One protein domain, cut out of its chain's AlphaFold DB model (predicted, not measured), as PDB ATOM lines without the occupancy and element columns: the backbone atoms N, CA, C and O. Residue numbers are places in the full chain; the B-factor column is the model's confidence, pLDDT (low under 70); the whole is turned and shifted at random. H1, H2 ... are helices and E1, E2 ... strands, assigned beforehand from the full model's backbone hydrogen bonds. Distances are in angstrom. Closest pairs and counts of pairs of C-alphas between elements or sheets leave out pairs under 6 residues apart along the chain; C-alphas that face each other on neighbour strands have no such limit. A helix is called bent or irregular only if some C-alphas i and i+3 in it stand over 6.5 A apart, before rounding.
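Overview. This is residues 196 to 369 of the 641 residues of an uncharacterized protein of Epilithonimonas xixisoli (UniProt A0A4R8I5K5). The chain winds in stacked turns, a solenoid in which the short strands E1, E3, E5, E7, E9 and E12 form one wall and E2, E4, E6, E8 and E10 wrap round the other sides, four of them, E2, E4, E6 and E8, sharply bent. H1 lies outside the coil, between E4 and E5 in the chain. The 174 printed residues have one named helix and twelve named strands, E1 E2 E3 E4 H1 E5 E6 E7 E8 E9 E10 E11 E12, and the class is mostly strand. The two sheets, each parallel in the order named, form a sandwich, two sheets face to face. The whole is compact, with a radius of gyration of the C-alphas of 14.8 A and spans of 41 by 35 by 30 A.

Arrangement. Begin at E1, residues 202 to 206, an edge strand; its parallel neighbour is E3, residues 242 to 246, with N 206 and O 245 2.9 A apart, within hydrogen-bond range. Next come E5, residues 288 to 292, with N 246 and O 291 at 2.8 A; E7, residues 310 to 314, with N 292 and O 313 at 2.8 A; E9, residues 336 to 340, with N 314 and O 339 at 2.8 A; and the edge strand E12, residues 363 to 367, with N 340 and O 366 at 2.9 A. In the other sheet, E2, residues 222 to 231, bends by 93 degrees at residue 225. E4, residues 253 to 261, follows with N 228 and O 258 at 2.8 A; E6, residues 296 to 307, with N 259 and O 305 at 2.8 A; E8, residues 318 to 328, with N 301 and O 322 at 2.8 A; and E10, residues 348 to 353, with N 323 and O 351 at 2.8 A. E10 runs on into E11, residues 356 to 359, at 89 degrees; E11 pairs with no named strand. H1, residues 270 to 279, is not on either sheet; every O i to N i+4 pair in it is within hydrogen-bond range.

Along the chain. Find C-alpha 202 at (38.678, -49.980, 41.261), where E1 begins. E2 measures 23.0 A, E4 21.1 A, E6 23.2 A and E8 20.7 A from first to last C-alpha. H1 starts at C-alpha 270, (34.487, -30.450, 27.360), and E12 ends at C-alpha 367, (53.904, -36.890, 30.249).

Size, cuts and confidence. The two C-alphas farthest apart, those of Asp 219 and Leu 278, are 42.8 A apart. The printed part has no cut, and its long link is E1 to E2, residues 207 to 221. Look for pLDDT under 70 at residues 263, 358 and 359.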
ATOM      1  N   THR A 196      28.407 -49.640  41.049       92.06
ATOM      2  CA  THR A 196      28.831 -48.764  42.148       92.06
ATOM      3  C   THR A 196      28.338 -47.337  41.971       92.06
ATOM      4  O   THR A 196      28.230 -46.830  40.858       92.06
ATOM      5  N   ASP A 197      28.059 -46.660  43.078       91.25
ATOM      6  CA  ASP A 197      27.857 -45.212  43.129       91.25
ATOM      7  C   ASP A 197      29.101 -44.468  43.652       91.25
ATOM      8  O   ASP A 197      29.093 -43.238  43.765       91.25
ATOM      9  N   LYS A 198      30.179 -45.210  43.942       91.81
ATOM     10  CA  LYS A 198      31.433 -44.687  44.483       91.81
ATOM     11  C   LYS A 198      32.373 -44.230  43.367       91.81
ATOM     12  O   LYS A 198      32.618 -44.936  42.387       91.81
ATOM     13  N   SER A 199      32.935 -43.047  43.571       93.31
ATOM     14  CA  SER A 199      34.100 -42.540  42.842       93.31
ATOM     15  C   SER A 199      35.391 -42.980  43.539       93.31
ATOM     16  O   SER A 199      35.375 -43.302  44.728       93.31
ATOM     17  N   ASN A 200      36.517 -42.913  42.831       94.69
ATOM     18  CA  ASN A 200      37.852 -43.283  43.310       94.69
ATOM     19  C   ASN A 200      38.018 -44.751  43.740       94.69
ATOM     20  O   ASN A 200      38.895 -45.042  44.552       94.69
ATOM     21  N   THR A 201      37.232 -45.672  43.184       95.44
ATOM     22  CA  THR A 201      37.359 -47.120  43.435       95.44
ATOM     23  C   THR A 201      38.034 -47.832  42.258       95.44
ATOM     24  O   THR A 201      38.436 -47.205  41.270       95.44
ATOM     25  N   PHE A 202      38.196 -49.147  42.351       97.50
ATOM     26  CA  PHE A 202      38.678 -49.980  41.261       97.50
ATOM     27  C   PHE A 202      37.965 -51.329  41.235       97.50
ATOM     28  O   PHE A 202      37.463 -51.794  42.256       97.50
ATOM     29  N   LEU A 203      37.900 -51.964  40.065       97.94
ATOM     30  CA  LEU A 203      37.258 -53.273  39.952       97.94
ATOM     31  C   LEU A 203      38.203 -54.393  40.403       97.94
ATOM     32  O   LEU A 203      37.845 -55.177  41.281       97.94
ATOM     33  N   VAL A 204      39.410 -54.447  39.838       98.62
ATOM     34  CA  VAL A 204      40.424 -55.446  40.202       98.62
ATOM     35  C   VAL A 204      41.817 -54.848  40.350       98.62
ATOM     36  O   VAL A 204      42.146 -53.827  39.742       98.62
ATOM     37  N   SER A 205      42.664 -55.513  41.131       98.50
ATOM     38  CA  SER A 205      44.092 -55.218  41.224       98.50
ATOM     39  C   SER A 205      44.947 -56.482  41.142       98.50
ATOM     40  O   SER A 205      44.470 -57.582  41.398       98.50
ATOM     41  N   MET A 206      46.220 -56.336  40.783       98.19
ATOM     42  CA  MET A 206      47.236 -57.388  40.867       98.19
ATOM     43  C   MET A 206      48.398 -56.879  41.720       98.19
ATOM     44  O   MET A 206      48.901 -55.783  41.482       98.19
ATOM     45  N   GLY A 207      48.827 -57.660  42.712       96.69
ATOM     46  CA  GLY A 207      49.840 -57.218  43.678       96.69
ATOM     47  C   GLY A 207      49.349 -56.133  44.639       96.69
ATOM     48  O   GLY A 207      48.163 -55.807  44.697       96.69
ATOM     49  N   LYS A 208      50.270 -55.589  45.439       97.50
ATOM     50  CA  LYS A 208      49.943 -54.566  46.442       97.50
ATOM     51  C   LYS A 208      49.849 -53.182  45.796       97.50
ATOM     52  O   LYS A 208      50.853 -52.657  45.316       97.50
ATOM     53  N   VAL A 209      48.668 -52.566  45.824       98.06
ATOM     54  CA  VAL A 209      48.457 -51.188  45.341       98.06
ATOM     55  C   VAL A 209      49.289 -50.197  46.163       98.06
ATOM     56  O   VAL A 209      49.319 -50.269  47.392       98.06
ATOM     57  N   GLY A 210      49.994 -49.293  45.486       97.50
ATOM     58  CA  GLY A 210      50.965 -48.361  46.062       97.50
ATOM     59  C   GLY A 210      52.201 -49.037  46.668       97.50
ATOM     60  O   GLY A 210      52.976 -48.376  47.356       97.50
ATOM     61  N   GLY A 211      52.361 -50.349  46.475       97.50
ATOM     62  CA  GLY A 211      53.471 -51.118  47.022       97.50
ATOM     63  C   GLY A 211      54.801 -50.759  46.367       97.50
ATOM     64  O   GLY A 211      54.848 -50.354  45.207       97.50
ATOM     65  N   ILE A 212      55.881 -50.961  47.115       96.69
ATOM     66  CA  ILE A 212      57.257 -50.801  46.624       96.69
ATOM     67  C   ILE A 212      57.903 -52.169  46.374       96.69
ATOM     68  O   ILE A 212      57.302 -53.201  46.666       96.69
ATOM     69  N   LEU A 213      59.156 -52.200  45.921       95.56
ATOM     70  CA  LEU A 213      59.913 -53.427  45.633       95.56
ATOM     71  C   LEU A 213      59.810 -54.513  46.724       95.56
ATOM     72  O   LEU A 213      59.642 -55.688  46.409       95.56
ATOM     73  N   LYS A 214      59.859 -54.140  48.012       96.62
ATOM     74  CA  LYS A 214      59.765 -55.096  49.139       96.62
ATOM     75  C   LYS A 214      58.401 -55.788  49.256       96.62
ATOM     76  O   LYS A 214      58.292 -56.822  49.902       96.62
ATOM     77  N   ASP A 215      57.367 -55.166  48.699       97.31
ATOM     78  CA  ASP A 215      55.987 -55.640  48.736       97.31
ATOM     79  C   ASP A 215      55.632 -56.488  47.505       97.31
ATOM     80  O   ASP A 215      54.506 -56.975  47.400       97.31
ATOM     81  N   ARG A 216      56.564 -56.628  46.555       96.25
ATOM     82  CA  ARG A 216      56.331 -57.306  45.284       96.25
ATOM     83  C   ARG A 216      56.044 -58.788  45.505       96.25
ATOM     84  O   ARG A 216      56.865 -59.516  46.064       96.25
ATOM     85  N   THR A 217      54.895 -59.243  45.015       94.56
ATOM     86  CA  THR A 217      54.579 -60.673  44.932       94.56
ATOM     87  C   THR A 217      55.266 -61.290  43.715       94.56
ATOM     88  O   THR A 217      55.361 -60.656  42.666       94.56
ATOM     89  N   TYR A 218      55.737 -62.532  43.848       94.75
ATOM     90  CA  TYR A 218      56.413 -63.285  42.775       94.75
ATOM     91  C   TYR A 218      55.525 -64.357  42.137       94.75
ATOM     92  O   TYR A 218      56.004 -65.213  41.392       94.75
ATOM     93  N   ASP A 219      54.232 -64.281  42.425       90.19
ATOM     94  CA  ASP A 219      53.211 -65.105  41.808       90.19
ATOM     95  C   ASP A 219      52.976 -64.665  40.359       90.19
ATOM     96  O   ASP A 219      53.082 -63.487  40.021       90.19
ATOM     97  N   TYR A 220      52.626 -65.611  39.490       93.62
ATOM     98  CA  TYR A 220      52.295 -65.318  38.098       93.62
ATOM     99  C   TYR A 220      50.840 -64.845  37.980       93.62
ATOM    100  O   TYR A 220      49.968 -65.581  37.514       93.62
ATOM    101  N   ASN A 221      50.556 -63.638  38.479       97.50
ATOM    102  CA  ASN A 221      49.205 -63.085  38.462       97.50
ATOM    103  C   ASN A 221      48.718 -62.868  37.021       97.50
ATOM    104  O   ASN A 221      49.458 -62.352  36.181       97.50
ATOM    105  N   TYR A 222      47.464 -63.213  36.724       98.56
ATOM    106  CA  TYR A 222      46.908 -62.981  35.395       98.56
ATOM    107  C   TYR A 222      45.415 -62.654  35.385       98.56
ATOM    108  O   TYR A 222      44.631 -63.147  36.197       98.56
ATOM    109  N   ILE A 223      45.019 -61.884  34.370       98.81
ATOM    110  CA  ILE A 223      43.632 -61.660  33.959       98.81
ATOM    111  C   ILE A 223      43.538 -61.994  32.469       98.81
ATOM    112  O   ILE A 223      44.248 -61.397  31.654       98.81
ATOM    113  N   LYS A 224      42.677 -62.951  32.105       98.69
ATOM    114  CA  LYS A 224      42.549 -63.416  30.717       98.69
ATOM    115  C   LYS A 224      41.117 -63.548  30.240       98.69
ATOM    116  O   LYS A 224      40.241 -63.953  31.000       98.69
ATOM    117  N   ASP A 225      40.924 -63.307  28.946       98.75
ATOM    118  CA  ASP A 225      39.733 -63.733  28.208       98.75
ATOM    119  C   ASP A 225      38.423 -63.221  28.838       98.75
ATOM    120  O   ASP A 225      37.442 -63.954  28.955       98.75
ATOM    121  N   ILE A 226      38.404 -61.959  29.272       98.69
ATOM    122  CA  ILE A 226      37.309 -61.384  30.064       98.69
ATOM    123  C   ILE A 226      37.082 -59.908  29.729       98.69
ATOM    124  O   ILE A 226      38.006 -59.173  29.383       98.69
ATOM    125  N   THR A 227      35.835 -59.463  29.845       98.75
ATOM    126  CA  THR A 227      35.484 -58.044  29.853       98.75
ATOM    127  C   THR A 227      35.209 -57.575  31.282       98.75
ATOM    128  O   THR A 227      34.462 -58.193  32.033       98.75
ATOM    129  N   LEU A 228      35.800 -56.448  31.640       98.62
ATOM    130  CA  LEU A 228      35.662 -55.761  32.910       98.62
ATOM    131  C   LEU A 228      34.808 -54.513  32.693       98.62
ATOM    132  O   LEU A 228      35.109 -53.714  31.808       98.62
ATOM    133  N   VAL A 229      33.742 -54.342  33.469       97.31
ATOM    134  CA  VAL A 229      32.806 -53.225  33.308       97.31
ATOM    135  C   VAL A 229      32.605 -52.535  34.644       97.31
ATOM    136  O   VAL A 229      32.366 -53.188  35.654       97.31
ATOM    137  N   ILE A 230      32.662 -51.209  34.647       95.56
ATOM    138  CA  ILE A 230      32.202 -50.394  35.772       95.56
ATOM    139  C   ILE A 230      30.954 -49.665  35.297       95.56
ATOM    140  O   ILE A 230      30.976 -49.044  34.238       95.56
ATOM    141  N   ILE A 231      29.866 -49.752  36.058       92.88
ATOM    142  CA  ILE A 231      28.615 -49.052  35.765       92.88
ATOM    143  C   ILE A 231      28.121 -48.301  36.996       92.88
ATOM    144  O   ILE A 231      28.356 -48.711  38.133       92.88
ATOM    145  N   ASN A 232      27.406 -47.197  36.760       86.38
ATOM    146  CA  ASN A 232      26.740 -46.472  37.832       86.38
ATOM    147  C   ASN A 232      25.299 -46.950  38.022       86.38
ATOM    148  O   ASN A 232      24.484 -46.828  37.108       86.38
ATOM    149  N   SER A 233      24.960 -47.381  39.234       78.94
ATOM    150  CA  SER A 233      23.595 -47.738  39.634       78.94
ATOM    151  C   SER A 233      22.630 -46.539  39.704       78.94
ATOM    152  O   SER A 233      21.427 -46.699  39.518       78.94
ATOM    153  N   ASN A 234      23.143 -45.322  39.911       83.38
ATOM    154  CA  ASN A 234      22.375 -44.124  40.268       83.38
ATOM    155  C   ASN A 234      22.433 -42.980  39.234       83.38
ATOM    156  O   ASN A 234      22.010 -41.864  39.542       83.38
ATOM    157  N   LYS A 235      22.981 -43.205  38.027       76.00
ATOM    158  CA  LYS A 235      23.133 -42.187  36.952       76.00
ATOM    159  C   LYS A 235      23.854 -40.886  37.369       76.00
ATOM    160  O   LYS A 235      23.771 -39.870  36.682       76.00
ATOM    161  N   LYS A 236      24.566 -40.887  38.499       82.94
ATOM    162  CA  LYS A 236      25.467 -39.791  38.885       82.94
ATOM    163  C   LYS A 236      26.756 -39.882  38.072       82.94
ATOM    164  O   LYS A 236      27.061 -40.902  37.464       82.94
ATOM    165  N   ARG A 237      27.556 -38.826  38.061       84.50
ATOM    166  CA  ARG A 237      28.856 -38.899  37.398       84.50
ATOM    167  C   ARG A 237      29.878 -39.599  38.297       84.50
ATOM    168  O   ARG A 237      30.090 -39.126  39.411       84.50
ATOM    169  N   LEU A 238      30.495 -40.686  37.833       90.31
ATOM    170  CA  LEU A 238      31.582 -41.367  38.554       90.31
ATOM    171  C   LEU A 238      32.936 -40.847  38.077       90.31
ATOM    172  O   LEU A 238      33.125 -40.626  36.882       90.31
ATOM    173  N   ARG A 239      33.870 -40.648  39.007       92.44
ATOM    174  CA  ARG A 239      35.183 -40.042  38.749       92.44
ATOM    175  C   ARG A 239      36.303 -40.855  39.371       92.44
ATOM    176  O   ARG A 239      36.112 -41.437  40.437       92.44
ATOM    177  N   GLY A 240      37.476 -40.829  38.748       94.81
ATOM    178  CA  GLY A 240      38.689 -41.419  39.313       94.81
ATOM    179  C   GLY A 240      38.643 -42.941  39.464       94.81
ATOM    180  O   GLY A 240      39.408 -43.484  40.251       94.81
ATOM    181  N   ASN A 241      37.734 -43.644  38.790       96.31
ATOM    182  CA  ASN A 241      37.606 -45.095  38.886       96.31
ATOM    183  C   ASN A 241      38.596 -45.806  37.965       96.31
ATOM    184  O   ASN A 241      38.892 -45.333  36.866       96.31
ATOM    185  N   ARG A 242      39.078 -46.977  38.393       97.81
ATOM    186  CA  ARG A 242      40.050 -47.780  37.637       97.81
ATOM    187  C   ARG A 242      39.495 -49.152  37.304       97.81
ATOM    188  O   ARG A 242      38.961 -49.831  38.176       97.81
ATOM    189  N   GLY A 243      39.656 -49.596  36.062       98.19
ATOM    190  CA  GLY A 243      39.341 -50.979  35.712       98.19
ATOM    191  C   GLY A 243      40.301 -51.948  36.393       98.19
ATOM    192  O   GLY A 243      39.885 -52.796  37.180       98.19
ATOM    193  N   ILE A 244      41.591 -51.779  36.104       98.81
ATOM    194  CA  ILE A 244      42.674 -52.617  36.620       98.81
ATOM    195  C   ILE A 244      43.724 -51.732  37.284       98.81
ATOM    196  O   ILE A 244      44.156 -50.742  36.693       98.81
ATOM    197  N   ILE A 245      44.189 -52.120  38.471       98.81
ATOM    198  CA  ILE A 245      45.420 -51.580  39.059       98.81
ATOM    199  C   ILE A 245      46.515 -52.650  39.048       98.81
ATOM    200  O   ILE A 245      46.369 -53.711  39.651       98.81
ATOM    201  N   VAL A 246      47.641 -52.355  38.408       98.75
ATOM    202  CA  VAL A 246      48.886 -53.116  38.531       98.75
ATOM    203  C   VAL A 246      49.692 -52.497  39.674       98.75
ATOM    204  O   VAL A 246      50.202 -51.386  39.555       98.75
ATOM    205  N   GLY A 247      49.724 -53.176  40.820       98.25
ATOM    206  CA  GLY A 247      50.488 -52.774  42.000       98.25
ATOM    207  C   GLY A 247      51.917 -53.323  41.989       98.25
ATOM    208  O   GLY A 247      52.485 -53.604  40.939       98.25
ATOM    209  N   ALA A 248      52.503 -53.532  43.167       97.88
ATOM    210  CA  ALA A 248      53.780 -54.231  43.299       97.88
ATOM    211  C   ALA A 248      53.597 -55.736  43.042       97.88
ATOM    212  O   ALA A 248      53.192 -56.488  43.932       97.88
ATOM    213  N   VAL A 249      53.883 -56.165  41.813       97.81
ATOM    214  CA  VAL A 249      53.799 -57.559  41.352       97.81
ATOM    215  C   VAL A 249      54.858 -57.840  40.286       97.81
ATOM    216  O   VAL A 249      55.204 -56.972  39.485       97.81
ATOM    217  N   HIS A 250      55.386 -59.058  40.281       97.88
ATOM    218  CA  HIS A 250      56.313 -59.552  39.273       97.88
ATOM    219  C   HIS A 250      55.574 -60.401  38.234       97.88
ATOM    220  O   HIS A 250      54.796 -61.281  38.586       97.88
ATOM    221  N   LYS A 251      55.863 -60.178  36.949       97.44
ATOM    222  CA  LYS A 251      55.303 -60.922  35.810       97.44
ATOM    223  C   LYS A 251      53.764 -60.934  35.713       97.44
ATOM    224  O   LYS A 251      53.217 -61.979  35.349       97.44
ATOM    225  N   PRO A 252      53.038 -59.827  35.981       98.19
ATOM    226  CA  PRO A 252      51.599 -59.817  35.751       98.19
ATOM    227  C   PRO A 252      51.285 -59.941  34.251       98.19
ATOM    228  O   PRO A 252      51.968 -59.351  33.405       98.19
ATOM    229  N   LEU A 253      50.223 -60.681  33.928       98.81
ATOM    230  CA  LEU A 253      49.748 -60.877  32.558       98.81
ATOM    231  C   LEU A 253      48.301 -60.406  32.376       98.81
ATOM    232  O   LEU A 253      47.379 -60.941  32.986       98.81
ATOM    233  N   ILE A 254      48.090 -59.470  31.453       98.88
ATOM    234  CA  ILE A 254      46.763 -59.057  30.976       98.88
ATOM    235  C   ILE A 254      46.639 -59.502  29.519       98.88
ATOM    236  O   ILE A 254      47.398 -59.039  28.673       98.88
ATOM    237  N   GLN A 255      45.718 -60.415  29.206       98.75
ATOM    238  CA  GLN A 255      45.609 -60.976  27.852       98.75
ATOM    239  C   GLN A 255      44.159 -61.115  27.393       98.75
ATOM    240  O   GLN A 255      43.359 -61.755  28.067       98.75
ATOM    241  N   ASN A 256      43.832 -60.587  26.211       98.69
ATOM    242  CA  ASN A 256      42.475 -60.619  25.658       98.69
ATOM    243  C   ASN A 256      41.457 -60.013  26.638       98.69
ATOM    244  O   ASN A 256      40.488 -60.668  27.034       98.69
ATOM    245  N   VAL A 257      41.694 -58.770  27.054       98.81
ATOM    246  CA  VAL A 257      40.876 -58.092  28.067       98.81
ATOM    247  C   VAL A 257      40.245 -56.836  27.490       98.81
ATOM    248  O   VAL A 257      40.888 -56.085  26.757       98.81
ATOM    249  N   LYS A 258      38.983 -56.585  27.850       98.38
ATOM    250  CA  LYS A 258      38.348 -55.277  27.646       98.38
ATOM    251  C   LYS A 258      38.055 -54.622  28.982       98.38
ATOM    252  O   LYS A 258      37.611 -55.303  29.898       98.38
ATOM    253  N   VAL A 259      38.235 -53.312  29.071       97.94
ATOM    254  CA  VAL A 259      37.825 -52.500  30.219       97.94
ATOM    255  C   VAL A 259      36.857 -51.429  29.736       97.94
ATOM    256  O   VAL A 259      37.228 -50.594  28.915       97.94
ATOM    257  N   PHE A 260      35.626 -51.444  30.240       95.38
ATOM    258  CA  PHE A 260      34.576 -50.499  29.871       95.38
ATOM    259  C   PHE A 260      34.151 -49.629  31.050       95.38
ATOM    260  O   PHE A 260      33.733 -50.139  32.091       95.38
ATOM    261  N   GLN A 261      34.183 -48.315  30.836       91.00
ATOM    262  CA  GLN A 261      33.542 -47.325  31.696       91.00
ATOM    263  C   GLN A 261      32.550 -46.512  30.851       91.00
ATOM    264  O   GLN A 261      32.945 -45.827  29.916       91.00
ATOM    265  N   LEU A 262      31.251 -46.628  31.123       78.62
ATOM    266  CA  LEU A 262      30.174 -46.128  30.260       78.62
ATOM    267  C   LEU A 262      30.264 -44.616  29.973       78.62
ATOM    268  O   LEU A 262      30.388 -43.789  30.880       78.62
ATOM    269  N   SER A 263      30.105 -44.257  28.695       68.62
ATOM    270  CA  SER A 263      30.297 -42.901  28.157       68.62
ATOM    271  C   SER A 263      29.477 -41.819  28.846       68.62
ATOM    272  O   SER A 263      29.985 -40.733  29.107       68.62
ATOM    273  N   ASP A 264      28.220 -42.118  29.159       73.88
ATOM    274  CA  ASP A 264      27.233 -41.088  29.493       73.88
ATOM    275  C   ASP A 264      27.452 -40.482  30.884       73.88
ATOM    276  O   ASP A 264      27.046 -39.351  31.152       73.88
ATOM    277  N   TYR A 265      28.111 -41.227  31.775       77.25
ATOM    278  CA  TYR A 265      28.235 -40.857  33.187       77.25
ATOM    279  C   TYR A 265      29.645 -41.026  33.752       77.25
ATOM    280  O   TYR A 265      29.858 -40.740  34.931       77.25
ATOM    281  N   GLN A 266      30.608 -41.497  32.964       81.81
ATOM    282  CA  GLN A 266      31.964 -41.743  33.459       81.81
ATOM    283  C   GLN A 266      33.000 -40.957  32.670       81.81
ATOM    284  O   GLN A 266      33.881 -40.356  33.274       81.81
ATOM    285  N   LEU A 267      32.870 -40.851  31.352       88.56
ATOM    286  CA  LEU A 267      33.875 -40.134  30.578       88.56
ATOM    287  C   LEU A 267      33.841 -38.627  30.845       88.56
ATOM    288  O   LEU A 267      32.829 -38.049  31.259       88.56
ATOM    289  N   PHE A 268      34.979 -37.993  30.624       92.31
ATOM    290  CA  PHE A 268      35.202 -36.565  30.642       92.31
ATOM    291  C   PHE A 268      34.279 -35.857  29.659       92.31
ATOM    292  O   PHE A 268      33.726 -36.426  28.719       92.31
ATOM    293  N   ASN A 269      34.070 -34.576  29.932       91.06
ATOM    294  CA  ASN A 269      33.346 -33.684  29.051       91.06
ATOM    295  C   ASN A 269      34.241 -32.496  28.706       91.06
ATOM    296  O   ASN A 269      35.331 -32.338  29.257       91.06
ATOM    297  N   LYS A 270      33.757 -31.636  27.810       91.94
ATOM    298  CA  LYS A 270      34.487 -30.450  27.360       91.94
ATOM    299  C   LYS A 270      35.062 -29.617  28.511       91.94
ATOM    300  O   LYS A 270      36.248 -29.307  28.501       91.94
ATOM    301  N   LYS A 271      34.235 -29.322  29.520       91.75
ATOM    302  CA  LYS A 271      34.620 -28.512  30.682       91.75
ATOM    303  C   LYS A 271      35.760 -29.153  31.477       91.75
ATOM    304  O   LYS A 271      36.636 -28.441  31.951       91.75
ATOM    305  N   ASP A 272      35.777 -30.479  31.607       92.75
ATOM    306  CA  ASP A 272      36.864 -31.169  32.310       92.75
ATOM    307  C   ASP A 272      38.209 -31.000  31.593       92.75
ATOM    308  O   ASP A 272      39.222 -30.767  32.251       92.75
ATOM    309  N   LEU A 273      38.226 -31.075  30.256       91.44
ATOM    310  CA  LEU A 273      39.441 -30.845  29.467       91.44
ATOM    311  C   LEU A 273      39.876 -29.376  29.474       91.44
ATOM    312  O   LEU A 273      41.067 -29.096  29.573       91.44
ATOM    313  N   GLU A 274      38.932 -28.438  29.408       91.31
ATOM    314  CA  GLU A 274      39.228 -27.007  29.551       91.31
ATOM    315  C   GLU A 274      39.854 -26.713  30.927       91.31
ATOM    316  O   GLU A 274      40.871 -26.029  31.018       91.31
ATOM    317  N   GLU A 275      39.314 -27.297  32.001       90.94
ATOM    318  CA  GLU A 275      39.883 -27.183  33.348       90.94
ATOM    319  C   GLU A 275      41.243 -27.892  33.484       90.94
ATOM    320  O   GLU A 275      42.103 -27.406  34.227       90.94
ATOM    321  N   PHE A 276      41.459 -29.011  32.778       91.38
ATOM    322  CA  PHE A 276      42.767 -29.668  32.701       91.38
ATOM    323  C   PHE A 276      43.804 -28.728  32.087       91.38
ATOM    324  O   PHE A 276      44.843 -28.508  32.696       91.38
ATOM    325  N   ILE A 277      43.504 -28.120  30.940       88.75
ATOM    326  CA  ILE A 277      44.428 -27.220  30.239       88.75
ATOM    327  C   ILE A 277      44.784 -25.979  31.063       88.75
ATOM    328  O   ILE A 277      45.912 -25.497  30.984       88.75
ATOM    329  N   LEU A 278      43.851 -25.465  31.865       86.06
ATOM    330  CA  LEU A 278      44.104 -24.288  32.696       86.06
ATOM    331  C   LEU A 278      45.008 -24.581  33.901       86.06
ATOM    332  O   LEU A 278      45.806 -23.728  34.276       86.06
ATOM    333  N   ASN A 279      44.866 -25.754  34.528       80.31
ATOM    334  CA  ASN A 279      45.414 -25.994  35.870       80.31
ATOM    335  C   ASN A 279      46.227 -27.294  36.019       80.31
ATOM    336  O   ASN A 279      46.704 -27.570  37.117       80.31
ATOM    337  N   ASN A 280      46.323 -28.133  34.983       75.56
ATOM    338  CA  ASN A 280      46.957 -29.464  34.980       75.56
ATOM    339  C   ASN A 280      46.522 -30.410  36.128       75.56
ATOM    340  O   ASN A 280      47.209 -31.374  36.444       75.56
ATOM    341  N   ASN A 281      45.369 -30.175  36.770       70.06
ATOM    342  CA  ASN A 281      44.982 -30.832  38.034       70.06
ATOM    343  C   ASN A 281      43.691 -31.668  37.924       70.06
ATOM    344  O   ASN A 281      42.933 -31.818  38.887       70.06
ATOM    345  N   LYS A 282      43.394 -32.193  36.730       85.19
ATOM    346  CA  LYS A 282      42.176 -32.990  36.487       85.19
ATOM    347  C   LYS A 282      42.385 -34.482  36.336       85.19
ATOM    348  O   LYS A 282      41.410 -35.220  36.379       85.19
ATOM    349  N   LEU A 283      43.628 -34.951  36.299       91.06
ATOM    350  CA  LEU A 283      43.918 -36.381  36.209       91.06
ATOM    351  C   LEU A 283      43.269 -37.208  37.337       91.06
ATOM    352  O   LEU A 283      42.832 -38.323  37.096       91.06
ATOM    353  N   LYS A 284      43.153 -36.665  38.555       91.44
ATOM    354  CA  LYS A 284      42.507 -37.361  39.687       91.44
ATOM    355  C   LYS A 284      41.028 -37.692  39.450       91.44
ATOM    356  O   LYS A 284      40.520 -38.637  40.042       91.44
ATOM    357  N   ASP A 285      40.354 -36.908  38.608       92.81
ATOM    358  CA  ASP A 285      38.946 -37.107  38.275       92.81
ATOM    359  C   ASP A 285      38.790 -38.072  37.087       92.81
ATOM    360  O   ASP A 285      37.686 -38.571  36.852       92.81
ATOM    361  N   ALA A 286      39.875 -38.332  36.342       94.81
ATOM    362  CA  ALA A 286      39.883 -39.158  35.142       94.81
ATOM    363  C   ALA A 286      39.659 -40.625  35.484       94.81
ATOM    364  O   ALA A 286      40.285 -41.190  36.379       94.81
ATOM    365  N   ASN A 287      38.764 -41.246  34.734       96.44
ATOM    366  CA  ASN A 287      38.544 -42.673  34.787       96.44
ATOM    367  C   ASN A 287      39.611 -43.403  33.964       96.44
ATOM    368  O   ASN A 287      39.902 -43.034  32.827       96.44
ATOM    369  N   ILE A 288      40.201 -44.442  34.550       97.94
ATOM    370  CA  ILE A 288      41.403 -45.102  34.040       97.94
ATOM    371  C   ILE A 288      41.099 -46.548  33.635       97.94
ATOM    372  O   ILE A 288      40.463 -47.295  34.381       97.94
ATOM    373  N   GLY A 289      41.572 -46.976  32.469       97.94
ATOM    374  CA  GLY A 289      41.479 -48.369  32.035       97.94
ATOM    375  C   GLY A 289      42.383 -49.263  32.884       97.94
ATOM    376  O   GLY A 289      41.902 -50.100  33.651       97.94
ATOM    377  N   VAL A 290      43.693 -49.030  32.780       98.75
ATOM    378  CA  VAL A 290      44.748 -49.716  33.537       98.75
ATOM    379  C   VAL A 290      45.666 -48.690  34.199       98.75
ATOM    380  O   VAL A 290      46.188 -47.802  33.529       98.75
ATOM    381  N   GLU A 291      45.891 -48.814  35.502       98.81
ATOM    382  CA  GLU A 291      46.821 -47.968  36.255       98.81
ATOM    383  C   GLU A 291      48.001 -48.789  36.789       98.81
ATOM    384  O   GLU A 291      47.801 -49.735  37.543       98.81
ATOM    385  N   PHE A 292      49.230 -48.396  36.461       98.75
ATOM    386  CA  PHE A 292      50.447 -48.857  37.128       98.75
ATOM    387  C   PHE A 292      50.679 -48.007  38.379       98.75
ATOM    388  O   PHE A 292      51.129 -46.860  38.303       98.75
ATOM    389  N   ASN A 293      50.331 -48.562  39.535       98.38
ATOM    390  CA  ASN A 293      50.410 -47.907  40.837       98.38
ATOM    391  C   ASN A 293      51.088 -48.835  41.849       98.38
ATOM    392  O   ASN A 293      50.475 -49.293  42.811       98.38
ATOM    393  N   GLY A 294      52.354 -49.141  41.600       96.88
ATOM    394  CA  GLY A 294      53.257 -49.888  42.468       96.88
ATOM    395  C   GLY A 294      54.478 -50.342  41.670       96.88
ATOM    396  O   GLY A 294      54.443 -50.284  40.444       96.88
ATOM    397  N   ASP A 295      55.533 -50.786  42.354       96.50
ATOM    398  CA  ASP A 295      56.796 -51.199  41.719       96.50
ATOM    399  C   ASP A 295      56.652 -52.552  40.988       96.50
ATOM    400  O   ASP A 295      57.190 -53.577  41.433       96.50
ATOM    401  N   SER A 296      55.911 -52.586  39.878       97.56
ATOM    402  CA  SER A 296      55.751 -53.774  39.034       97.56
ATOM    403  C   SER A 296      56.971 -54.050  38.161       97.56
ATOM    404  O   SER A 296      57.730 -53.145  37.815       97.56
ATOM    405  N   GLU A 297      57.148 -55.318  37.783       97.06
ATOM    406  CA  GLU A 297      58.242 -55.744  36.907       97.06
ATOM    407  C   GLU A 297      57.805 -56.837  35.928       97.06
ATOM    408  O   GLU A 297      57.012 -57.710  36.287       97.06
ATOM    409  N   VAL A 298      58.364 -56.834  34.715       97.81
ATOM    410  CA  VAL A 298      58.151 -57.868  33.683       97.81
ATOM    411  C   VAL A 298      56.667 -57.996  33.301       97.81
ATOM    412  O   VAL A 298      56.138 -59.086  33.081       97.81
ATOM    413  N   THR A 299      55.961 -56.868  33.252       98.50
ATOM    414  CA  THR A 299      54.534 -56.836  32.919       98.50
ATOM    415  C   THR A 299      54.325 -57.116  31.440       98.50
ATOM    416  O   THR A 299      54.976 -56.513  30.587       98.50
ATOM    417  N   SER A 300      53.373 -57.994  31.130       98.62
ATOM    418  CA  SER A 300      52.974 -58.284  29.755       98.62
ATOM    419  C   SER A 300      51.490 -58.000  29.535       98.62
ATOM    420  O   SER A 300      50.633 -58.511  30.257       98.62
ATOM    421  N   ILE A 301      51.184 -57.207  28.510       98.75
ATOM    422  CA  ILE A 301      49.825 -56.869  28.089       98.75
ATOM    423  C   ILE A 301      49.664 -57.246  26.617       98.75
ATOM    424  O   ILE A 301      50.432 -56.786  25.778       98.75
ATOM    425  N   TYR A 302      48.650 -58.052  26.300       98.38
ATOM    426  CA  TYR A 302      48.335 -58.481  24.935       98.38
ATOM    427  C   TYR A 302      46.848 -58.299  24.642       98.38
ATOM    428  O   TYR A 302      46.009 -58.803  25.394       98.38
ATOM    429  N   ASN A 303      46.517 -57.664  23.517       97.81
ATOM    430  CA  ASN A 303      45.137 -57.514  23.048       97.81
ATOM    431  C   ASN A 303      44.232 -56.890  24.129       97.81
ATOM    432  O   ASN A 303      43.296 -57.518  24.644       97.81
ATOM    433  N   LEU A 304      44.584 -55.665  24.523       97.88
ATOM    434  CA  LEU A 304      43.864 -54.871  25.515       97.88
ATOM    435  C   LEU A 304      43.015 -53.814  24.811       97.88
ATOM    436  O   LEU A 304      43.534 -52.984  24.066       97.88
ATOM    437  N   PHE A 305      41.724 -53.785  25.128       97.06
ATOM    438  CA  PHE A 305      40.835 -52.690  24.753       97.06
ATOM    439  C   PHE A 305      40.376 -51.918  25.990       97.06
ATOM    440  O   PHE A 305      39.932 -52.517  26.967       97.06
ATOM    441  N   THR A 306      40.418 -50.593  25.939       96.00
ATOM    442  CA  THR A 306      39.922 -49.727  27.018       96.00
ATOM    443  C   THR A 306      38.933 -48.700  26.477       96.00
ATOM    444  O   THR A 306      39.076 -48.217  25.354       96.00
ATOM    445  N   LEU A 307      37.906 -48.396  27.269       94.88
ATOM    446  CA  LEU A 307      36.988 -47.283  27.058       94.88
ATOM    447  C   LEU A 307      36.953 -46.456  28.345       94.88
ATOM    448  O   LEU A 307      36.224 -46.787  29.284       94.88
ATOM    449  N   SER A 308      37.836 -45.458  28.416       94.69
ATOM    450  CA  SER A 308      38.140 -44.671  29.620       94.69
ATOM    451  C   SER A 308      38.839 -43.346  29.275       94.69
ATOM    452  O   SER A 308      39.436 -43.216  28.209       94.69
ATOM    453  N   ASP A 309      38.815 -42.362  30.180       94.94
ATOM    454  CA  ASP A 309      39.445 -41.045  29.957       94.94
ATOM    455  C   ASP A 309      40.947 -41.156  29.717       94.94
ATOM    456  O   ASP A 309      41.510 -40.458  28.868       94.94
ATOM    457  N   VAL A 310      41.584 -42.053  30.469       95.94
ATOM    458  CA  VAL A 310      42.951 -42.502  30.234       95.94
ATOM    459  C   VAL A 310      42.935 -44.006  30.046       95.94
ATOM    460  O   VAL A 310      42.412 -44.727  30.896       95.94
ATOM    461  N   GLY A 311      43.482 -44.509  28.946       96.12
ATOM    462  CA  GLY A 311      43.521 -45.954  28.728       96.12
ATOM    463  C   GLY A 311      44.557 -46.650  29.621       96.12
ATOM    464  O   GLY A 311      44.190 -47.524  30.406       96.12
ATOM    465  N   ILE A 312      45.821 -46.206  29.588       98.12
ATOM    466  CA  ILE A 312      46.903 -46.666  30.478       98.12
ATOM    467  C   ILE A 312      47.532 -45.470  31.203       98.12
ATOM    468  O   ILE A 312      47.986 -44.517  30.570       98.12
ATOM    469  N   LEU A 313      47.596 -45.534  32.532       98.56
ATOM    470  CA  LEU A 313      48.227 -44.536  33.395       98.56
ATOM    471  C   LEU A 313      49.422 -45.147  34.132       98.56
ATOM    472  O   LEU A 313      49.265 -46.128  34.851       98.56
ATOM    473  N   PHE A 314      50.588 -44.520  34.028       98.56
ATOM    474  CA  PHE A 314      51.741 -44.790  34.877       98.56
ATOM    475  C   PHE A 314      51.775 -43.775  36.021       98.56
ATOM    476  O   PHE A 314      52.091 -42.601  35.819       98.56
ATOM    477  N   SER A 315      51.413 -44.230  37.223       97.81
ATOM    478  CA  SER A 315      51.395 -43.419  38.449       97.81
ATOM    479  C   SER A 315      52.642 -43.600  39.312       97.81
ATOM    480  O   SER A 315      52.974 -42.701  40.085       97.81
ATOM    481  N   LYS A 316      53.313 -44.751  39.207       97.12
ATOM    482  CA  LYS A 316      54.539 -45.100  39.937       97.12
ATOM    483  C   LYS A 316      55.542 -45.802  39.025       97.12
ATOM    484  O   LYS A 316      55.206 -46.150  37.894       97.12
ATOM    485  N   PHE A 317      56.764 -45.960  39.529       96.56
ATOM    486  CA  PHE A 317      57.846 -46.648  38.839       96.56
ATOM    487  C   PHE A 317      57.442 -48.073  38.445       96.56
ATOM    488  O   PHE A 317      56.852 -48.808  39.232       96.56
ATOM    489  N   THR A 318      57.812 -48.473  37.235       97.19
ATOM    490  CA  THR A 318      57.722 -49.852  36.760       97.19
ATOM    491  C   THR A 318      58.914 -50.173  35.870       97.19
ATOM    492  O   THR A 318      59.497 -49.289  35.241       97.19
ATOM    493  N   ASP A 319      59.256 -51.453  35.791       97.25
ATOM    494  CA  ASP A 319      60.356 -51.945  34.964       97.25
ATOM    495  C   ASP A 319      59.881 -53.086  34.051       97.25
ATOM    496  O   ASP A 319      58.992 -53.858  34.414       97.25
ATOM    497  N   PHE A 320      60.437 -53.178  32.847       97.88
ATOM    498  CA  PHE A 320      60.101 -54.179  31.832       97.88
ATOM    499  C   PHE A 320      58.592 -54.298  31.583       97.88
ATOM    500  O   PHE A 320      57.950 -55.266  31.994       97.88
ATOM    501  N   VAL A 321      58.008 -53.320  30.890       98.56
ATOM    502  CA  VAL A 321      56.587 -53.356  30.509       98.56
ATOM    503  C   VAL A 321      56.473 -53.545  29.012       98.56
ATOM    504  O   VAL A 321      56.974 -52.735  28.242       98.56
ATOM    505  N   THR A 322      55.789 -54.602  28.591       98.62
ATOM    506  CA  THR A 322      55.539 -54.867  27.176       98.62
ATOM    507  C   THR A 322      54.046 -54.859  26.885       98.62
ATOM    508  O   THR A 322      53.280 -55.582  27.522       98.62
ATOM    509  N   VAL A 323      53.638 -54.045  25.913       98.56
ATOM    510  CA  VAL A 323      52.247 -53.865  25.498       98.56
ATOM    511  C   VAL A 323      52.120 -54.129  24.001       98.56
ATOM    512  O   VAL A 323      52.709 -53.416  23.190       98.56
ATOM    513  N   PHE A 324      51.319 -55.132  23.644       97.69
ATOM    514  CA  PHE A 324      50.998 -55.505  22.268       97.69
ATOM    515  C   PHE A 324      49.496 -55.414  21.998       97.69
ATOM    516  O   PHE A 324      48.682 -55.805  22.840       97.69
ATOM    517  N   ASP A 325      49.136 -54.939  20.805       95.69
ATOM    518  CA  ASP A 325      47.753 -54.855  20.317       95.69
ATOM    519  C   ASP A 325      46.828 -54.113  21.294       95.69
ATOM    520  O   ASP A 325      45.778 -54.599  21.719       95.69
ATOM    521  N   TYR A 326      47.257 -52.921  21.702       95.50
ATOM    522  CA  TYR A 326      46.495 -52.062  22.596       95.50
ATOM    523  C   TYR A 326      45.656 -51.041  21.824       95.50
ATOM    524  O   TYR A 326      46.144 -50.369  20.911       95.50
ATOM    525  N   MET A 327      44.399 -50.898  22.247       94.38
ATOM    526  CA  MET A 327      43.479 -49.869  21.782       94.38
ATOM    527  C   MET A 327      42.765 -49.191  22.953       94.38
ATOM    528  O   MET A 327      42.259 -49.837  23.873       94.38
ATOM    529  N   ASN A 328      42.671 -47.865  22.887       93.38
ATOM    530  CA  ASN A 328      41.844 -47.066  23.783       93.38
ATOM    531  C   ASN A 328      40.866 -46.215  22.983       93.38
ATOM    532  O   ASN A 328      41.256 -45.572  22.004       93.38
ATOM    533  N   TRP A 329      39.621 -46.191  23.446       91.81
ATOM    534  CA  TRP A 329      38.591 -45.276  22.996       91.81
ATOM    535  C   TRP A 329      38.150 -44.395  24.163       91.81
ATOM    536  O   TRP A 329      37.316 -44.766  24.980       91.81
ATOM    537  N   SER A 330      38.675 -43.180  24.212       87.50
ATOM    538  CA  SER A 330      38.485 -42.283  25.353       87.50
ATOM    539  C   SER A 330      37.228 -41.400  25.298       87.50
ATOM    540  O   SER A 330      37.030 -40.525  26.137       87.50
ATOM    541  N   GLY A 331      36.353 -41.630  24.311       85.62
ATOM    542  CA  GLY A 331      35.223 -40.751  23.996       85.62
ATOM    543  C   GLY A 331      35.648 -39.342  23.563       85.62
ATOM    544  O   GLY A 331      36.828 -39.000  23.575       85.62
ATOM    545  N   LYS A 332      34.671 -38.508  23.176       85.88
ATOM    546  CA  LYS A 332      34.889 -37.182  22.554       85.88
ATOM    547  C   LYS A 332      35.782 -36.223  23.357       85.88
ATOM    548  O   LYS A 332      36.340 -35.284  22.802       85.88
ATOM    549  N   TYR A 333      35.865 -36.415  24.667       89.75
ATOM    550  CA  TYR A 333      36.598 -35.531  25.567       89.75
ATOM    551  C   TYR A 333      37.548 -36.298  26.480       89.75
ATOM    552  O   TYR A 333      37.820 -35.857  27.592       89.75
ATOM    553  N   GLY A 334      38.053 -37.440  26.023       90.88
ATOM    554  CA  GLY A 334      39.064 -38.181  26.756       90.88
ATOM    555  C   GLY A 334      40.359 -37.395  26.962       90.88
ATOM    556  O   GLY A 334      40.660 -36.436  26.249       90.88
ATOM    557  N   LEU A 335      41.166 -37.812  27.931       93.38
ATOM    558  CA  LEU A 335      42.422 -37.140  28.244       93.38
ATOM    559  C   LEU A 335      43.583 -37.705  27.420       93.38
ATOM    560  O   LEU A 335      44.200 -36.961  26.659       93.38
ATOM    561  N   ALA A 336      43.882 -39.003  27.553       94.19
ATOM    562  CA  ALA A 336      45.052 -39.604  26.911       94.19
ATOM    563  C   ALA A 336      44.907 -41.108  26.625       94.19
ATOM    564  O   ALA A 336      44.150 -41.799  27.295       94.19
ATOM    565  N   ASN A 337      45.671 -41.672  25.681       94.25
ATOM    566  CA  ASN A 337      45.796 -43.141  25.630       94.25
ATOM    567  C   ASN A 337      46.805 -43.649  26.637       94.25
ATOM    568  O   ASN A 337      46.564 -44.663  27.285       94.25
ATOM    569  N   VAL A 338      47.941 -42.966  26.725       95.88
ATOM    570  CA  VAL A 338      49.001 -43.280  27.672       95.88
ATOM    571  C   VAL A 338      49.357 -42.005  28.415       95.88
ATOM    572  O   VAL A 338      49.612 -40.975  27.794       95.88
ATOM    573  N   TYR A 339      49.357 -42.069  29.740       97.19
ATOM    574  CA  TYR A 339      49.696 -40.941  30.595       97.19
ATOM    575  C   TYR A 339      50.809 -41.340  31.565       97.19
ATOM    576  O   TYR A 339      50.692 -42.368  32.230       97.19
ATOM    577  N   TYR A 340      51.845 -40.513  31.695       97.81
ATOM    578  CA  TYR A 340      52.881 -40.648  32.720       97.81
ATOM    579  C   TYR A 340      52.809 -39.497  33.718       97.81
ATOM    580  O   TYR A 340      52.956 -38.329  33.346       97.81
ATOM    581  N   LYS A 341      52.641 -39.839  34.996       97.00
ATOM    582  CA  LYS A 341      52.891 -38.904  36.094       97.00
ATOM    583  C   LYS A 341      54.381 -38.641  36.270       97.00
ATOM    584  O   LYS A 341      55.201 -39.505  35.957       97.00
ATOM    585  N   SER A 342      54.719 -37.498  36.862       95.31
ATOM    586  CA  SER A 342      56.105 -37.118  37.168       95.31
ATOM    587  C   SER A 342      56.867 -38.203  37.940       95.31
ATOM    588  O   SER A 342      58.020 -38.495  37.629       95.31
ATOM    589  N   ASP A 343      56.197 -38.838  38.907       94.44
ATOM    590  CA  ASP A 343      56.733 -39.908  39.763       94.44
ATOM    591  C   ASP A 343      57.030 -41.214  39.016       94.44
ATOM    592  O   ASP A 343      57.776 -42.050  39.516       94.44
ATOM    593  N   ALA A 344      56.406 -41.422  37.857       96.81
ATOM    594  CA  ALA A 344      56.552 -42.636  37.067       96.81
ATOM    595  C   ALA A 344      57.524 -42.459  35.901       96.81
ATOM    596  O   ALA A 344      57.794 -43.417  35.180       96.81
ATOM    597  N   LEU A 345      58.040 -41.250  35.676       96.31
ATOM    598  CA  LEU A 345      58.871 -40.965  34.510       96.31
ATOM    599  C   LEU A 345      60.226 -41.667  34.536       96.31
ATOM    600  O   LEU A 345      60.822 -41.835  33.484       96.31
ATOM    601  N   ASN A 346      60.688 -42.131  35.693       95.81
ATOM    602  CA  ASN A 346      61.859 -43.000  35.795       95.81
ATOM    603  C   ASN A 346      61.579 -44.472  35.438       95.81
ATOM    604  O   ASN A 346      62.497 -45.282  35.529       95.81
ATOM    605  N   SER A 347      60.344 -44.832  35.063       97.12
ATOM    606  CA  SER A 347      60.006 -46.186  34.607       97.12
ATOM    607  C   SER A 347      60.778 -46.547  33.345       97.12
ATOM    608  O   SER A 347      60.972 -45.699  32.471       97.12
ATOM    609  N   GLN A 348      61.200 -47.807  33.247       96.75
ATOM    610  CA  GLN A 348      62.238 -48.211  32.305       96.75
ATOM    611  C   GLN A 348      61.921 -49.493  31.539       96.75
ATOM    612  O   GLN A 348      61.086 -50.294  31.960       96.75
ATOM    613  N   ASN A 349      62.605 -49.681  30.405       98.12
ATOM    614  CA  ASN A 349      62.477 -50.866  29.549       98.12
ATOM    615  C   ASN A 349      61.027 -51.095  29.085       98.12
ATOM    616  O   ASN A 349      60.466 -52.183  29.239       98.12
ATOM    617  N   ILE A 350      60.401 -50.048  28.548       98.50
ATOM    618  CA  ILE A 350      58.989 -50.075  28.155       98.50
ATOM    619  C   ILE A 350      58.873 -50.194  26.639       98.50
ATOM    620  O   ILE A 350      59.458 -49.399  25.908       98.50
ATOM    621  N   LEU A 351      58.071 -51.146  26.173       98.50
ATOM    622  CA  LEU A 351      57.766 -51.365  24.765       98.50
ATOM    623  C   LEU A 351      56.257 -51.314  24.526       98.50
ATOM    624  O   LEU A 351      55.503 -52.099  25.098       98.50
ATOM    625  N   PHE A 352      55.836 -50.448  23.611       98.12
ATOM    626  CA  PHE A 352      54.508 -50.465  23.002       98.12
ATOM    627  C   PHE A 352      54.632 -50.845  21.530       98.12
ATOM    628  O   PHE A 352      55.352 -50.176  20.790       98.12
ATOM    629  N   SER A 353      53.921 -51.884  21.094       97.00
ATOM    630  CA  SER A 353      53.950 -52.358  19.706       97.00
ATOM    631  C   SER A 353      52.559 -52.761  19.205       97.00
ATOM    632  O   SER A 353      51.689 -53.144  19.989       97.00
ATOM    633  N   GLY A 354      52.302 -52.599  17.904       91.12
ATOM    634  CA  GLY A 354      51.025 -52.976  17.267       91.12
ATOM    635  C   GLY A 354      49.803 -52.200  17.776       91.12
ATOM    636  O   GLY A 354      48.663 -52.625  17.605       91.12
ATOM    637  N   SER A 355      50.018 -51.067  18.445       84.56
ATOM    638  CA  SER A 355      48.938 -50.319  19.087       84.56
ATOM    639  C   SER A 355      48.204 -49.436  18.078       84.56
ATOM    640  O   SER A 355      48.815 -48.707  17.294       84.56
ATOM    641  N   GLN A 356      46.876 -49.455  18.129       79.06
ATOM    642  CA  GLN A 356      46.035 -48.557  17.346       79.06
ATOM    643  C   GLN A 356      45.180 -47.738  18.288       79.06
ATOM    644  O   GLN A 356      44.437 -48.273  19.107       79.06
ATOM    645  N   SER A 357      45.242 -46.423  18.143       70.31
ATOM    646  CA  SER A 357      44.376 -45.539  18.889       70.31
ATOM    647  C   SER A 357      43.449 -44.759  17.973       70.31
ATOM    648  O   SER A 357      43.898 -43.972  17.142       70.31
ATOM    649  N   TRP A 358      42.153 -44.953  18.211       67.88
ATOM    650  CA  TRP A 358      41.057 -44.129  17.717       67.88
ATOM    651  C   TRP A 358      40.689 -43.149  18.829       67.88
ATOM    652  O   TRP A 358      39.674 -43.284  19.516       67.88
ATOM    653  N   ASN A 359      41.595 -42.213  19.093       67.00
ATOM    654  CA  ASN A 359      41.467 -41.296  20.207       67.00
ATOM    655  C   ASN A 359      40.570 -40.124  19.809       67.00
ATOM    656  O   ASN A 359      40.882 -39.338  18.919       67.00
ATOM    657  N   GLN A 360      39.471 -39.930  20.521       74.44
ATOM    658  CA  GLN A 360      38.809 -38.624  20.535       74.44
ATOM    659  C   GLN A 360      39.242 -37.813  21.766       74.44
ATOM    660  O   GLN A 360      38.586 -36.865  22.170       74.44
ATOM    661  N   GLY A 361      40.356 -38.182  22.385       79.88
ATOM    662  CA  GLY A 361      40.940 -37.468  23.502       79.88
ATOM    663  C   GLY A 361      41.954 -36.408  23.087       79.88
ATOM    664  O   GLY A 361      42.209 -36.179  21.902       79.88
ATOM    665  N   LEU A 362      42.530 -35.760  24.096       91.25
ATOM    666  CA  LEU A 362      43.417 -34.612  23.927       91.25
ATOM    667  C   LEU A 362      44.846 -35.007  23.534       91.25
ATOM    668  O   LEU A 362      45.457 -34.345  22.696       91.25
ATOM    669  N   PHE A 363      45.359 -36.106  24.097       93.50
ATOM    670  CA  PHE A 363      46.729 -36.562  23.866       93.50
ATOM    671  C   PHE A 363      46.806 -38.023  23.449       93.50
ATOM    672  O   PHE A 363      46.082 -38.871  23.961       93.50
ATOM    673  N   GLY A 364      47.701 -38.370  22.529       93.56
ATOM    674  CA  GLY A 364      48.000 -39.785  22.274       93.56
ATOM    675  C   GLY A 364      48.787 -40.359  23.430       93.56
ATOM    676  O   GLY A 364      48.322 -41.262  24.126       93.56
ATOM    677  N   LEU A 365      49.933 -39.742  23.668       95.00
ATOM    678  CA  LEU A 365      50.737 -39.915  24.859       95.00
ATOM    679  C   LEU A 365      50.964 -38.559  25.516       95.00
ATOM    680  O   LEU A 365      51.241 -37.581  24.823       95.00
ATOM    681  N   TYR A 366      50.868 -38.523  26.840       95.88
ATOM    682  CA  TYR A 366      51.164 -37.346  27.644       95.88
ATOM    683  C   TYR A 366      52.108 -37.700  28.788       95.88
ATOM    684  O   TYR A 366      51.901 -38.697  29.484       95.88
ATOM    685  N   THR A 367      53.107 -36.858  29.026       96.81
ATOM    686  CA  THR A 367      53.904 -36.890  30.249       96.81
ATOM    687  C   THR A 367      53.827 -35.560  30.982       96.81
ATOM    688  O   THR A 367      53.837 -34.493  30.370       96.81
ATOM    689  N   GLU A 368      53.793 -35.626  32.308       96.00
ATOM    690  CA  GLU A 368      53.991 -34.453  33.158       96.00
ATOM    691  C   GLU A 368      55.439 -33.941  33.085       96.00
ATOM    692  O   GLU A 368      56.322 -34.578  32.506       96.00
ATOM    693  N   ASN A 369      55.678 -32.778  33.688       95.44
ATOM    694  CA  ASN A 369      57.022 -32.238  33.855       95.44
ATOM    695  C   ASN A 369      57.755 -32.981  34.981       95.44
ATOM    696  O   ASN A 369      57.154 -33.365  35.986       95.44
TER     697      ASN A 369